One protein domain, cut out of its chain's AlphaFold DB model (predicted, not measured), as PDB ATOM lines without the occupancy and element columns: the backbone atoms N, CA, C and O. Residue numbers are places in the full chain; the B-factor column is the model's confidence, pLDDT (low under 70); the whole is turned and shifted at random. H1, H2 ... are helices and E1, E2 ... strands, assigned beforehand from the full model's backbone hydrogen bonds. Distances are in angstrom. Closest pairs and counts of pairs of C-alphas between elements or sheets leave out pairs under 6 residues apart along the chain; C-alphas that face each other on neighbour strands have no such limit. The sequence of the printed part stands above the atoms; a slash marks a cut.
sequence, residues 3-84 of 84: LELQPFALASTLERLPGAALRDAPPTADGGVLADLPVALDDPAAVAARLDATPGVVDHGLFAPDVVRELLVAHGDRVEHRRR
ATOM      1  N   LEU A   3       7.415  42.660  -9.460       98.50
ATOM      2  CA  LEU A   3       6.129  42.572 -10.137       98.50
ATOM      3  C   LEU A   3       5.069  42.155  -9.125       98.50
ATOM      4  O   LEU A   3       5.334  41.315  -8.260       98.50
ATOM      5  N   GLU A   4       3.869  42.682  -9.296       98.62
ATOM      6  CA  GLU A   4       2.659  42.114  -8.723       98.62
ATOM      7  C   GLU A   4       1.882  41.402  -9.828       98.62
ATOM      8  O   GLU A   4       1.652  41.964 -10.899       98.62
ATOM      9  N   LEU A   5       1.510  40.144  -9.595       98.69
ATOM     10  CA  LEU A   5       0.843  39.296 -10.577       98.69
ATOM     11  C   LEU A   5      -0.531  38.855 -10.072       98.69
ATOM     12  O   LEU A   5      -0.721  38.566  -8.889       98.69
ATOM     13  N   GLN A   6      -1.479  38.729 -10.997       98.19
ATOM     14  CA  GLN A   6      -2.778  38.122 -10.734       98.19
ATOM     15  C   GLN A   6      -2.593  36.637 -10.370       98.19
ATOM     16  O   GLN A   6      -1.942  35.904 -11.122       98.19
ATOM     17  N   PRO A   7      -3.191  36.146  -9.265       97.88
ATOM     18  CA  PRO A   7      -3.128  34.725  -8.918       97.88
ATOM     19  C   PRO A   7      -3.869  33.847  -9.934       97.88
ATOM     20  O   PRO A   7      -3.504  32.692 -10.171       97.88
ATOM     21  N   PHE A   8      -4.923  34.389 -10.552       97.44
ATOM     22  CA  PHE A   8      -5.654  33.697 -11.604       97.44
ATOM     23  C   PHE A   8      -4.773  33.522 -12.845       97.44
ATOM     24  O   PHE A   8      -4.173  34.474 -13.334       97.44
ATOM     25  N   ALA A   9      -4.732  32.295 -13.368       97.00
ATOM     26  CA  ALA A   9      -3.930  31.924 -14.535       97.00
ATOM     27  C   ALA A   9      -2.423  32.247 -14.408       97.00
ATOM     28  O   ALA A   9      -1.738  32.373 -15.422       97.00
ATOM     29  N   LEU A  10      -1.889  32.299 -13.177       98.12
ATOM     30  CA  LEU A  10      -0.499  32.668 -12.881       98.12
ATOM     31  C   LEU A  10       0.535  31.914 -13.730       98.12
ATOM     32  O   LEU A  10       1.489  32.518 -14.211       98.12
ATOM     33  N   ALA A  11       0.342  30.612 -13.960       97.88
ATOM     34  CA  ALA A  11       1.244  29.823 -14.801       97.88
ATOM     35  C   ALA A  11       1.372  30.391 -16.231       97.88
ATOM     36  O   ALA A  11       2.483  30.507 -16.742       97.88
ATOM     37  N   SER A  12       0.263  30.831 -16.838       98.06
ATOM     38  CA  SER A  12       0.264  31.449 -18.174       98.06
ATOM     39  C   SER A  12       0.964  32.809 -18.172       98.06
ATOM     40  O   SER A  12       1.665  33.156 -19.123       98.06
ATOM     41  N   THR A  13       0.809  33.576 -17.091       98.25
ATOM     42  CA  THR A  13       1.532  34.839 -16.895       98.25
ATOM     43  C   THR A  13       3.040  34.593 -16.812       98.25
ATOM     44  O   THR A  13       3.813  35.279 -17.475       98.25
ATOM     45  N   LEU A  14       3.472  33.575 -16.059       98.19
ATOM     46  CA  LEU A  14       4.887  33.225 -15.901       98.19
ATOM     47  C   LEU A  14       5.535  32.737 -17.206       98.19
ATOM     48  O   LEU A  14       6.685  33.074 -17.470       98.19
ATOM     49  N   GLU A  15       4.800  32.031 -18.070       97.81
ATOM     50  CA  GLU A  15       5.280  31.664 -19.415       97.81
ATOM     51  C   GLU A  15       5.621  32.894 -20.277       97.81
ATOM     52  O   GLU A  15       6.531  32.847 -21.107       97.81
ATOM     53  N   ARG A  16       4.924  34.018 -20.064       97.44
ATOM     54  CA  ARG A  16       5.170  35.302 -20.750       97.44
ATOM     55  C   ARG A  16       6.282  36.124 -20.097       97.44
ATOM     56  O   ARG A  16       6.751  37.097 -20.688       97.44
ATOM     57  N   LEU A  17       6.703  35.741 -18.893       97.50
ATOM     58  CA  LEU A  17       7.707  36.419 -18.076       97.50
ATOM     59  C   LEU A  17       8.876  35.467 -17.771       97.50
ATOM     60  O   LEU A  17       9.121  35.139 -16.605       97.50
ATOM     61  N   PRO A  18       9.616  35.006 -18.797       95.94
ATOM     62  CA  PRO A  18      10.689  34.044 -18.598       95.94
ATOM     63  C   PRO A  18      11.731  34.591 -17.617       95.94
ATOM     64  O   PRO A  18      12.254  35.692 -17.787       95.94
ATOM     65  N   GLY A  19      12.025  33.802 -16.583       96.12
ATOM     66  CA  GLY A  19      12.967  34.164 -15.525       96.12
ATOM     67  C   GLY A  19      12.351  34.891 -14.327       96.12
ATOM     68  O   GLY A  19      13.080  35.152 -13.373       96.12
ATOM     69  N   ALA A  20      11.047  35.190 -14.330       98.12
ATOM     70  CA  ALA A  20      10.372  35.683 -13.133       98.12
ATOM     71  C   ALA A  20      10.396  34.621 -12.021       98.12
ATOM     72  O   ALA A  20       9.962  33.484 -12.218       98.12
ATOM     73  N   ALA A  21      10.884  35.005 -10.845       98.38
ATOM     74  CA  ALA A  21      10.915  34.168  -9.654       98.38
ATOM     75  C   ALA A  21       9.842  34.636  -8.669       98.38
ATOM     76  O   ALA A  21       9.850  35.792  -8.254       98.38
ATOM     77  N   LEU A  22       8.920  33.749  -8.290       98.44
ATOM     78  CA  LEU A  22       7.928  34.051  -7.258       98.44
ATOM     79  C   LEU A  22       8.614  34.255  -5.904       98.44
ATOM     80  O   LEU A  22       9.547  33.525  -5.556       98.44
ATOM     81  N   ARG A  23       8.132  35.228  -5.131       98.25
ATOM     82  CA  ARG A  23       8.564  35.433  -3.746       98.25
ATOM     83  C   ARG A  23       7.764  34.536  -2.810       98.25
ATOM     84  O   ARG A  23       6.550  34.419  -2.952       98.25
ATOM     85  N   ASP A  24       8.437  33.982  -1.806       97.69
ATOM     86  CA  ASP A  24       7.768  33.422  -0.630       97.69
ATOM     87  C   ASP A  24       7.338  34.578   0.284       97.69
ATOM     88  O   ASP A  24       8.081  35.037   1.152       97.69
ATOM     89  N   ALA A  25       6.174  35.147  -0.024       96.50
ATOM     90  CA  ALA A  25       5.598  36.283   0.675       96.50
ATOM     91  C   ALA A  25       4.072  36.127   0.764       96.50
ATOM     92  O   ALA A  25       3.468  35.500  -0.112       96.50
ATOM     93  N   PRO A  26       3.425  36.713   1.787       97.94
ATOM     94  CA  PRO A  26       1.973  36.825   1.810       97.94
ATOM     95  C   PRO A  26       1.446  37.567   0.567       97.94
ATOM     96  O   PRO A  26       2.187  38.365  -0.018       97.94
ATOM     97  N   PRO A  27       0.170  37.363   0.192       97.75
ATOM     98  CA  PRO A  27      -0.471  38.170  -0.837       97.75
ATOM     99  C   PRO A  27      -0.371  39.669  -0.539       97.75
ATOM    100  O   PRO A  27      -0.345  40.085   0.626       97.75
ATOM    101  N   THR A  28      -0.331  40.477  -1.593       98.00
ATOM    102  CA  THR A  28      -0.376  41.941  -1.488       98.00
ATOM    103  C   THR A  28      -1.735  42.411  -0.957       98.00
ATOM    104  O   THR A  28      -2.678  41.628  -0.813       98.00
ATOM    105  N   ALA A  29      -1.861  43.711  -0.675       96.56
ATOM    106  CA  ALA A  29      -3.130  44.303  -0.250       96.56
ATOM    107  C   ALA A  29      -4.247  44.124  -1.298       96.56
ATOM    108  O   ALA A  29      -5.405  43.952  -0.921       96.56
ATOM    109  N   ASP A  30      -3.886  44.083  -2.585       95.12
ATOM    110  CA  ASP A  30      -4.805  43.851  -3.703       95.12
ATOM    111  C   ASP A  30      -5.009  42.352  -4.008       95.12
ATOM    112  O   ASP A  30      -5.720  41.977  -4.942       95.12
ATOM    113  N   GLY A  31      -4.420  41.469  -3.192       97.50
ATOM    114  CA  GLY A  31      -4.539  40.017  -3.309       97.50
ATOM    115  C   GLY A  31      -3.646  39.391  -4.385       97.50
ATOM    116  O   GLY A  31      -3.811  38.210  -4.694       97.50
ATOM    117  N   GLY A  32      -2.712  40.155  -4.953       98.19
ATOM    118  CA  GLY A  32      -1.718  39.690  -5.913       98.19
ATOM    119  C   GLY A  32      -0.598  38.862  -5.283       98.19
ATOM    120  O   GLY A  32      -0.408  38.827  -4.064       98.19
ATOM    121  N   VAL A  33       0.173  38.189  -6.137       98.62
ATOM    122  CA  VAL A  33       1.413  37.496  -5.756       98.62
ATOM    123  C   VAL A  33       2.624  38.289  -6.227       98.62
ATOM    124  O   VAL A  33       2.620  38.854  -7.319       98.62
ATOM    125  N   LEU A  34       3.680  38.312  -5.419       98.56
ATOM    126  CA  LEU A  34       4.905  39.026  -5.765       98.56
ATOM    127  C   LEU A  34       5.884  38.135  -6.525       98.56
ATOM    128  O   LEU A  34       6.099  36.972  -6.174       98.56
ATOM    129  N   ALA A  35       6.540  38.716  -7.525       98.62
ATOM    130  CA  ALA A  35       7.627  38.089  -8.259       98.62
ATOM    131  C   ALA A  35       8.775  39.072  -8.512       98.62
ATOM    132  O   ALA A  35       8.582  40.286  -8.538       98.62
ATOM    133  N   ASP A  36       9.969  38.542  -8.748       98.56
ATOM    134  CA  ASP A  36      11.122  39.294  -9.224       98.56
ATOM    135  C   ASP A  36      11.509  38.844 -10.626       98.56
ATOM    136  O   ASP A  36      11.870  37.691 -10.844       98.56
ATOM    137  N   LEU A  37      11.483  39.777 -11.575       98.06
ATOM    138  CA  LEU A  37      11.946  39.557 -12.941       98.06
ATOM    139  C   LEU A  37      13.345  40.163 -13.143       98.06
ATOM    140  O   LEU A  37      13.495  41.388 -13.047       98.06
ATOM    141  N   PRO A  38      14.374  39.359 -13.452       96.81
ATOM    142  CA  PRO A  38      15.651  39.866 -13.942       96.81
ATOM    143  C   PRO A  38      15.446  40.537 -15.304       96.81
ATOM    144  O   PRO A  38      14.974  39.911 -16.249       96.81
ATOM    145  N   VAL A  39      15.770  41.824 -15.411       94.19
ATOM    146  CA  VAL A  39      15.605  42.596 -16.650       94.19
ATOM    147  C   VAL A  39      16.680  43.676 -16.731       94.19
ATOM    148  O   VAL A  39      17.031  44.273 -15.711       94.19
ATOM    149  N   ALA A  40      17.208  43.915 -17.931       94.19
ATOM    150  CA  ALA A  40      18.070  45.059 -18.205       94.19
ATOM    151  C   ALA A  40      17.231  46.345 -18.278       94.19
ATOM    152  O   ALA A  40      16.104  46.325 -18.772       94.19
ATOM    153  N   LEU A  41      17.770  47.458 -17.781       92.38
ATOM    154  CA  LEU A  41      17.070  48.746 -17.696       92.38
ATOM    155  C   LEU A  41      17.711  49.819 -18.576       92.38
ATOM    156  O   LEU A  41      17.777  50.982 -18.186       92.38
ATOM    157  N   ASP A  42      18.165  49.423 -19.764       94.88
ATOM    158  CA  ASP A  42      18.718  50.349 -20.759       94.88
ATOM    159  C   ASP A  42      17.648  51.340 -21.253       94.88
ATOM    160  O   ASP A  42      17.929  52.525 -21.425       94.88
ATOM    161  N   ASP A  43      16.403  50.867 -21.400       95.12
ATOM    162  CA  ASP A  43      15.210  51.691 -21.630       95.12
ATOM    163  C   ASP A  43      14.098  51.314 -20.627       95.12
ATOM    164  O   ASP A  43      13.290  50.412 -20.882       95.12
ATOM    165  N   PRO A  44      14.039  51.985 -19.461       94.88
ATOM    166  CA  PRO A  44      13.019  51.714 -18.452       94.88
ATOM    167  C   PRO A  44      11.591  51.961 -18.950       94.88
ATOM    168  O   PRO A  44      10.678  51.268 -18.510       94.88
ATOM    169  N   ALA A  45      11.380  52.909 -19.870       95.12
ATOM    170  CA  ALA A  45      10.046  53.219 -20.378       95.12
ATOM    171  C   ALA A  45       9.525  52.094 -21.282       95.12
ATOM    172  O   ALA A  45       8.377  51.671 -21.143       95.12
ATOM    173  N   ALA A  46      10.381  51.545 -22.151       96.06
ATOM    174  CA  ALA A  46      10.033  50.380 -22.961       96.06
ATOM    175  C   ALA A  46       9.779  49.130 -22.101       96.06
ATOM    176  O   ALA A  46       8.879  48.340 -22.400       96.06
ATOM    177  N   VAL A  47      10.544  48.947 -21.017       96.56
ATOM    178  CA  VAL A  47      10.317  47.845 -20.068       96.56
ATOM    179  C   VAL A  47       8.975  47.998 -19.356       96.56
ATOM    180  O   VAL A  47       8.230  47.019 -19.319       96.56
ATOM    181  N   ALA A  48       8.656  49.191 -18.844       97.06
ATOM    182  CA  ALA A  48       7.371  49.482 -18.208       97.06
ATOM    183  C   ALA A  48       6.204  49.192 -19.162       97.06
ATOM    184  O   ALA A  48       5.397  48.307 -18.895       97.06
ATOM    185  N   ALA A  49       6.216  49.789 -20.360       97.00
ATOM    186  CA  ALA A  49       5.157  49.602 -21.354       97.00
ATOM    187  C   ALA A  49       4.936  48.126 -21.739       97.00
ATOM    188  O   ALA A  49       3.805  47.689 -21.947       97.00
ATOM    189  N   ARG A  50       6.011  47.328 -21.828       97.00
ATOM    190  CA  ARG A  50       5.905  45.884 -22.085       97.00
ATOM    191  C   ARG A  50       5.250  45.141 -20.919       97.00
ATOM    192  O   ARG A  50       4.465  44.224 -21.158       97.00
ATOM    193  N   LEU A  51       5.617  45.478 -19.685       97.50
ATOM    194  CA  LEU A  51       5.076  44.845 -18.484       97.50
ATOM    195  C   LEU A  51       3.603  45.224 -18.281       97.50
ATOM    196  O   LEU A  51       2.800  44.315 -18.094       97.50
ATOM    197  N   ASP A  52       3.240  46.496 -18.459       97.50
ATOM    198  CA  ASP A  52       1.850  46.983 -18.445       97.50
ATOM    199  C   ASP A  52       0.972  46.265 -19.480       97.50
ATOM    200  O   ASP A  52      -0.188  45.939 -19.235       97.50
ATOM    201  N   ALA A  53       1.533  45.981 -20.659       98.19
ATOM    202  CA  ALA A  53       0.833  45.268 -21.721       98.19
ATOM    203  C   ALA A  53       0.769  43.742 -21.511       98.19
ATOM    204  O   ALA A  53       0.144  43.046 -22.317       98.19
ATOM    205  N   THR A  54       1.430  43.187 -20.487       98.19
ATOM    206  CA  THR A  54       1.492  41.736 -20.266       98.19
ATOM    207  C   THR A  54       0.285  41.259 -19.451       98.19
ATOM    208  O   THR A  54       0.165  41.606 -18.278       98.19
ATOM    209  N   PRO A  55      -0.596  40.401 -20.008       98.25
ATOM    210  CA  PRO A  55      -1.751  39.900 -19.272       98.25
ATOM    211  C   PRO A  55      -1.346  39.187 -17.982       98.25
ATOM    212  O   PRO A  55      -0.467  38.327 -17.997       98.25
ATOM    213  N   GLY A  56      -2.023  39.534 -16.890       98.00
ATOM    214  CA  GLY A  56      -1.772  38.971 -15.566       98.00
ATOM    215  C   GLY A  56      -0.691  39.692 -14.761       98.00
ATOM    216  O   GLY A  56      -0.556  39.386 -13.581       98.00
ATOM    217  N   VAL A  57       0.028  40.660 -15.339       98.25
ATOM    218  CA  VAL A  57       0.755  41.670 -14.554       98.25
ATOM    219  C   VAL A  57      -0.266  42.681 -14.036       98.25
ATOM    220  O   VAL A  57      -1.096  43.172 -14.798       98.25
ATOM    221  N   VAL A  58      -0.243  42.931 -12.729       97.81
ATOM    222  CA  VAL A  58      -1.075  43.946 -12.063       97.81
ATOM    223  C   VAL A  58      -0.337  45.267 -12.025       97.81
ATOM    224  O   VAL A  58      -0.894  46.286 -12.415       97.81
ATOM    225  N   ASP A  59       0.911  45.221 -11.566       97.31
ATOM    226  CA  ASP A  59       1.781  46.381 -11.452       97.31
ATOM    227  C   ASP A  59       3.257  45.945 -11.458       97.31
ATOM    228  O   ASP A  59       3.601  44.760 -11.319       97.31
ATOM    229  N   HIS A  60       4.147  46.917 -11.609       97.56
ATOM    230  CA  HIS A  60       5.587  46.750 -11.603       97.56
ATOM    231  C   HIS A  60       6.284  47.869 -10.821       97.56
ATOM    232  O   HIS A  60       5.837  49.007 -10.756       97.56
ATOM    233  N   GLY A  61       7.472  47.586 -10.288       96.06
ATOM    234  CA  GLY A  61       8.229  48.556  -9.486       96.06
ATOM    235  C   GLY A  61       8.849  49.741 -10.246       96.06
ATOM    236  O   GLY A  61       9.665  50.452  -9.658       96.06
ATOM    237  N   LEU A  62       8.552  49.941 -11.537       95.88
ATOM    238  CA  LEU A  62       9.039  51.092 -12.304       95.88
ATOM    239  C   LEU A  62       8.129  52.302 -12.122       95.88
ATOM    240  O   LEU A  62       6.941  52.249 -12.410       95.88
ATOM    241  N   PHE A  63       8.735  53.423 -11.741       92.88
ATOM    242  CA  PHE A  63       8.065  54.712 -11.654       92.88
ATOM    243  C   PHE A  63       8.568  55.620 -12.763       92.88
ATOM    244  O   PHE A  63       9.780  55.802 -12.933       92.88
ATOM    245  N   ALA A  64       7.629  56.190 -13.513       88.00
ATOM    246  CA  ALA A  64       7.964  57.086 -14.598       88.00
ATOM    247  C   ALA A  64       8.705  58.330 -14.060       88.00
ATOM    248  O   ALA A  64       8.395  58.842 -12.980       88.00
ATOM    249  N   PRO A  65       9.725  58.838 -14.762       87.12
ATOM    250  CA  PRO A  65      10.570  59.875 -14.187       87.12
ATOM    251  C   PRO A  65       9.867  61.228 -13.953       87.12
ATOM    252  O   PRO A  65      10.354  62.048 -13.177       87.12
ATOM    253  N   ASP A  66       8.748  61.465 -14.630       88.19
ATOM    254  CA  ASP A  66       7.868  62.633 -14.528       88.19
ATOM    255  C   ASP A  66       6.943  62.603 -13.299       88.19
ATOM    256  O   ASP A  66       6.462  63.659 -12.875       88.19
ATOM    257  N   VAL A  67       6.754  61.435 -12.668       89.81
ATOM    258  CA  VAL A  67       6.028  61.342 -11.388       89.81
ATOM    259  C   VAL A  67       6.896  61.734 -10.185       89.81
ATOM    260  O   VAL A  67       6.373  61.982  -9.098       89.81
ATOM    261  N   VAL A  68       8.217  61.862 -10.368       92.81
ATOM    262  CA  VAL A  68       9.165  62.280  -9.324       92.81
ATOM    263  C   VAL A  68       9.444  63.780  -9.426       92.81
ATOM    264  O   VAL A  68       9.970  64.263 -10.426       92.81
ATOM    265  N   ARG A  69       9.133  64.530  -8.363       93.69
ATOM    266  CA  ARG A  69       9.325  65.995  -8.313       93.69
ATOM    267  C   ARG A  69      10.675  66.418  -7.737       93.69
ATOM    268  O   ARG A  69      11.296  67.358  -8.227       93.69
ATOM    269  N   GLU A  70      11.132  65.728  -6.700       95.62
ATOM    270  CA  GLU A  70      12.374  66.032  -5.996       95.62
ATOM    271  C   GLU A  70      12.967  64.733  -5.445       95.62
ATOM    272  O   GLU A  70      12.253  63.890  -4.907       95.62
ATOM    273  N   LEU A  71      14.277  64.570  -5.604       95.25
ATOM    274  CA  LEU A  71      15.061  63.493  -5.016       95.25
ATOM    275  C   LEU A  71      15.874  64.076  -3.862       95.25
ATOM    276  O   LEU A  71      16.668  64.994  -4.064       95.25
ATOM    277  N   LEU A  72      15.689  63.521  -2.666       96.62
ATOM    278  CA  LEU A  72      16.477  63.851  -1.481       96.62
ATOM    279  C   LEU A  72      17.500  62.739  -1.257       96.62
ATOM    280  O   LEU A  72      17.129  61.610  -0.941       96.62
ATOM    281  N   VAL A  73      18.784  63.041  -1.446       97.31
ATOM    282  CA  VAL A  73      19.875  62.065  -1.333       97.31
ATOM    283  C   VAL A  73      20.706  62.386  -0.095       97.31
ATOM    284  O   VAL A  73      21.384  63.411  -0.040       97.31
ATOM    285  N   ALA A  74      20.643  61.521   0.916       97.25
ATOM    286  CA  ALA A  74      21.437  61.670   2.131       97.25
ATOM    287  C   ALA A  74      22.905  61.278   1.887       97.25
ATOM    288  O   ALA A  74      23.193  60.217   1.334       97.25
ATOM    289  N   HIS A  75      23.828  62.118   2.350       96.75
ATOM    290  CA  HIS A  75      25.276  61.920   2.288       96.75
ATOM    291  C   HIS A  75      25.883  62.175   3.673       96.75
ATOM    292  O   HIS A  75      26.331  63.281   3.954       96.75
ATOM    293  N   GLY A  76      25.902  61.182   4.561       95.62
ATOM    294  CA  GLY A  76      26.403  61.385   5.928       95.62
ATOM    295  C   GLY A  76      25.552  62.401   6.698       95.62
ATOM    296  O   GLY A  76      24.405  62.111   7.022       95.62
ATOM    297  N   ASP A  77      26.105  63.581   6.984       96.56
ATOM    298  CA  ASP A  77      25.461  64.666   7.739       96.56
ATOM    299  C   ASP A  77      24.732  65.710   6.868       96.56
ATOM    300  O   ASP A  77      24.123  66.638   7.400       96.56
ATOM    301  N   ARG A  78      24.756  65.566   5.535       97.31
ATOM    302  CA  ARG A  78      24.086  66.484   4.595       97.31
ATOM    303  C   ARG A  78      23.038  65.779   3.737       97.31
ATOM    304  O   ARG A  78      23.133  64.583   3.471       97.31
ATOM    305  N   VAL A  79      22.080  66.552   3.229       98.12
ATOM    306  CA  VAL A  79      21.091  66.097   2.242       98.12
ATOM    307  C   VAL A  79      21.253  66.913   0.963       98.12
ATOM    308  O   VAL A  79      21.224  68.141   0.987       98.12
ATOM    309  N   GLU A  80      21.444  66.227  -0.159       97.75
ATOM    310  CA  GLU A  80      21.434  66.816  -1.495       97.75
ATOM    311  C   GLU A  80      20.010  66.786  -2.054       97.75
ATOM    312  O   GLU A  80      19.370  65.736  -2.095       97.75
ATOM    313  N   HIS A  81      19.529  67.934  -2.517       97.06
ATOM    314  CA  HIS A  81      18.234  68.066  -3.175       97.06
ATOM    315  C   HIS A  81      18.438  68.123  -4.691       97.06
ATOM    316  O   HIS A  81      19.083  69.047  -5.191       97.06
ATOM    317  N   ARG A  82      17.866  67.174  -5.438       95.00
ATOM    318  CA  ARG A  82      17.833  67.206  -6.909       95.00
ATOM    319  C   ARG A  82      16.403  67.363  -7.394       95.00
ATOM    320  O   ARG A  82      15.575  66.479  -7.191       95.00
ATOM    321  N   ARG A  83      16.124  68.477  -8.064       90.31
ATOM    322  CA  ARG A  83      14.833  68.749  -8.709       90.31
ATOM    323  C   ARG A  83      14.946  68.484 -10.206       90.31
ATOM    324  O   ARG A  83      16.030  68.652 -10.765       90.31
ATOM    325  N   ARG A  84      13.853  68.032 -10.812       70.50
ATOM    326  CA  ARG A  84      13.719  67.875 -12.264       70.50
ATOM    327  C   ARG A  84      13.113  69.115 -12.897       70.50
ATOM    328  O   ARG A  84      12.292  69.767 -12.214       70.50
TER     329      ARG A  84
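Overview. This is residues 3 to 84 of the 84 residues of the protein "Unannotated protein" of freshwater metagenome (UniProt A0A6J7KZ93). Two unequal lobes are joined by a strand of loop: a body made of a small three-stranded sheet, E2, E1 and E3, with two short helices, H1 and H2, at its margins, and a separate two-stranded hairpin, E4 and E5, set well away from that body at the end of residues 61 to 69. Much of the body is loop, with the long stretch of residues 17 to 32 tied to the sheet by a short pairing beside E2. The printed part has 82 residues, with the named elements in the order E1, H1, E2, H2, E3, E4, E5; the class is mixed, helices and strands, with under half of the residues in named elements. Both sheets are antiparallel, the larger in the order E2, E1, E3. The whole is loose, with a radius of gyration of the C-alphas of 15.9 A, and elongated, spanning 47 by 28 by 21 A.

Arrangement. E1, residues 3 to 5, is the inner strand of the larger sheet. Its antiparallel neighbour E2, residues 33 to 36, is an edge strand; N 3 and O 35 are within hydrogen-bond range at 2.8 A. E3, residues 57 to 60, is the other edge strand, antiparallel to E1, with N 58 and O 4 at 2.8 A. H1, residues 10 to 16, only grazes this sheet; its closest C-alphas to E3 are those of Thr 13 and Val 57, 7.3 A apart. Residues 21 to 22 pair antiparallel with residues 35 to 36 of E2. H2, residues 44 to 52, also only grazes the sheet; its closest C-alphas to E3 are those of Leu 51 and Val 57, 6.6 A apart. H1 and H2 are apart. E2, H2 and E3 form a split strand-helix-strand unit, two strands running the same way with E1 between them, and its crossover is right-handed. E4, residues 70 to 75, and E5, residues 78 to 83, form an antiparallel hairpin, with N 73 and O 80 at 2.8 A. E3 and E4 are apart. In H1 and H2 every O i to N i+4 pair is within hydrogen-bond range.

Along the chain. E1 begins at C-alpha 3 (6.129, 42.572, -10.137) and is 6.2 A long. H1 measures 10.0 A, E2 10.5 A, H2 12.1 A and E3 7.6 A. E4 begins at C-alpha 70 (12.374, 66.032, -5.996) and measures 15.9 A; E5 measures 16.4 A and ends at C-alpha 83 (14.833, 68.749, -8.709).

Size, cuts and confidence. The C-alphas farthest apart, of Ala 9 and Asp 77, are 49.3 A apart. The printed part has no cut. The link from H1 to E2 is long, with 16 residues. Mean pLDDT of the printed part is 96.1, and no printed residue is under 70.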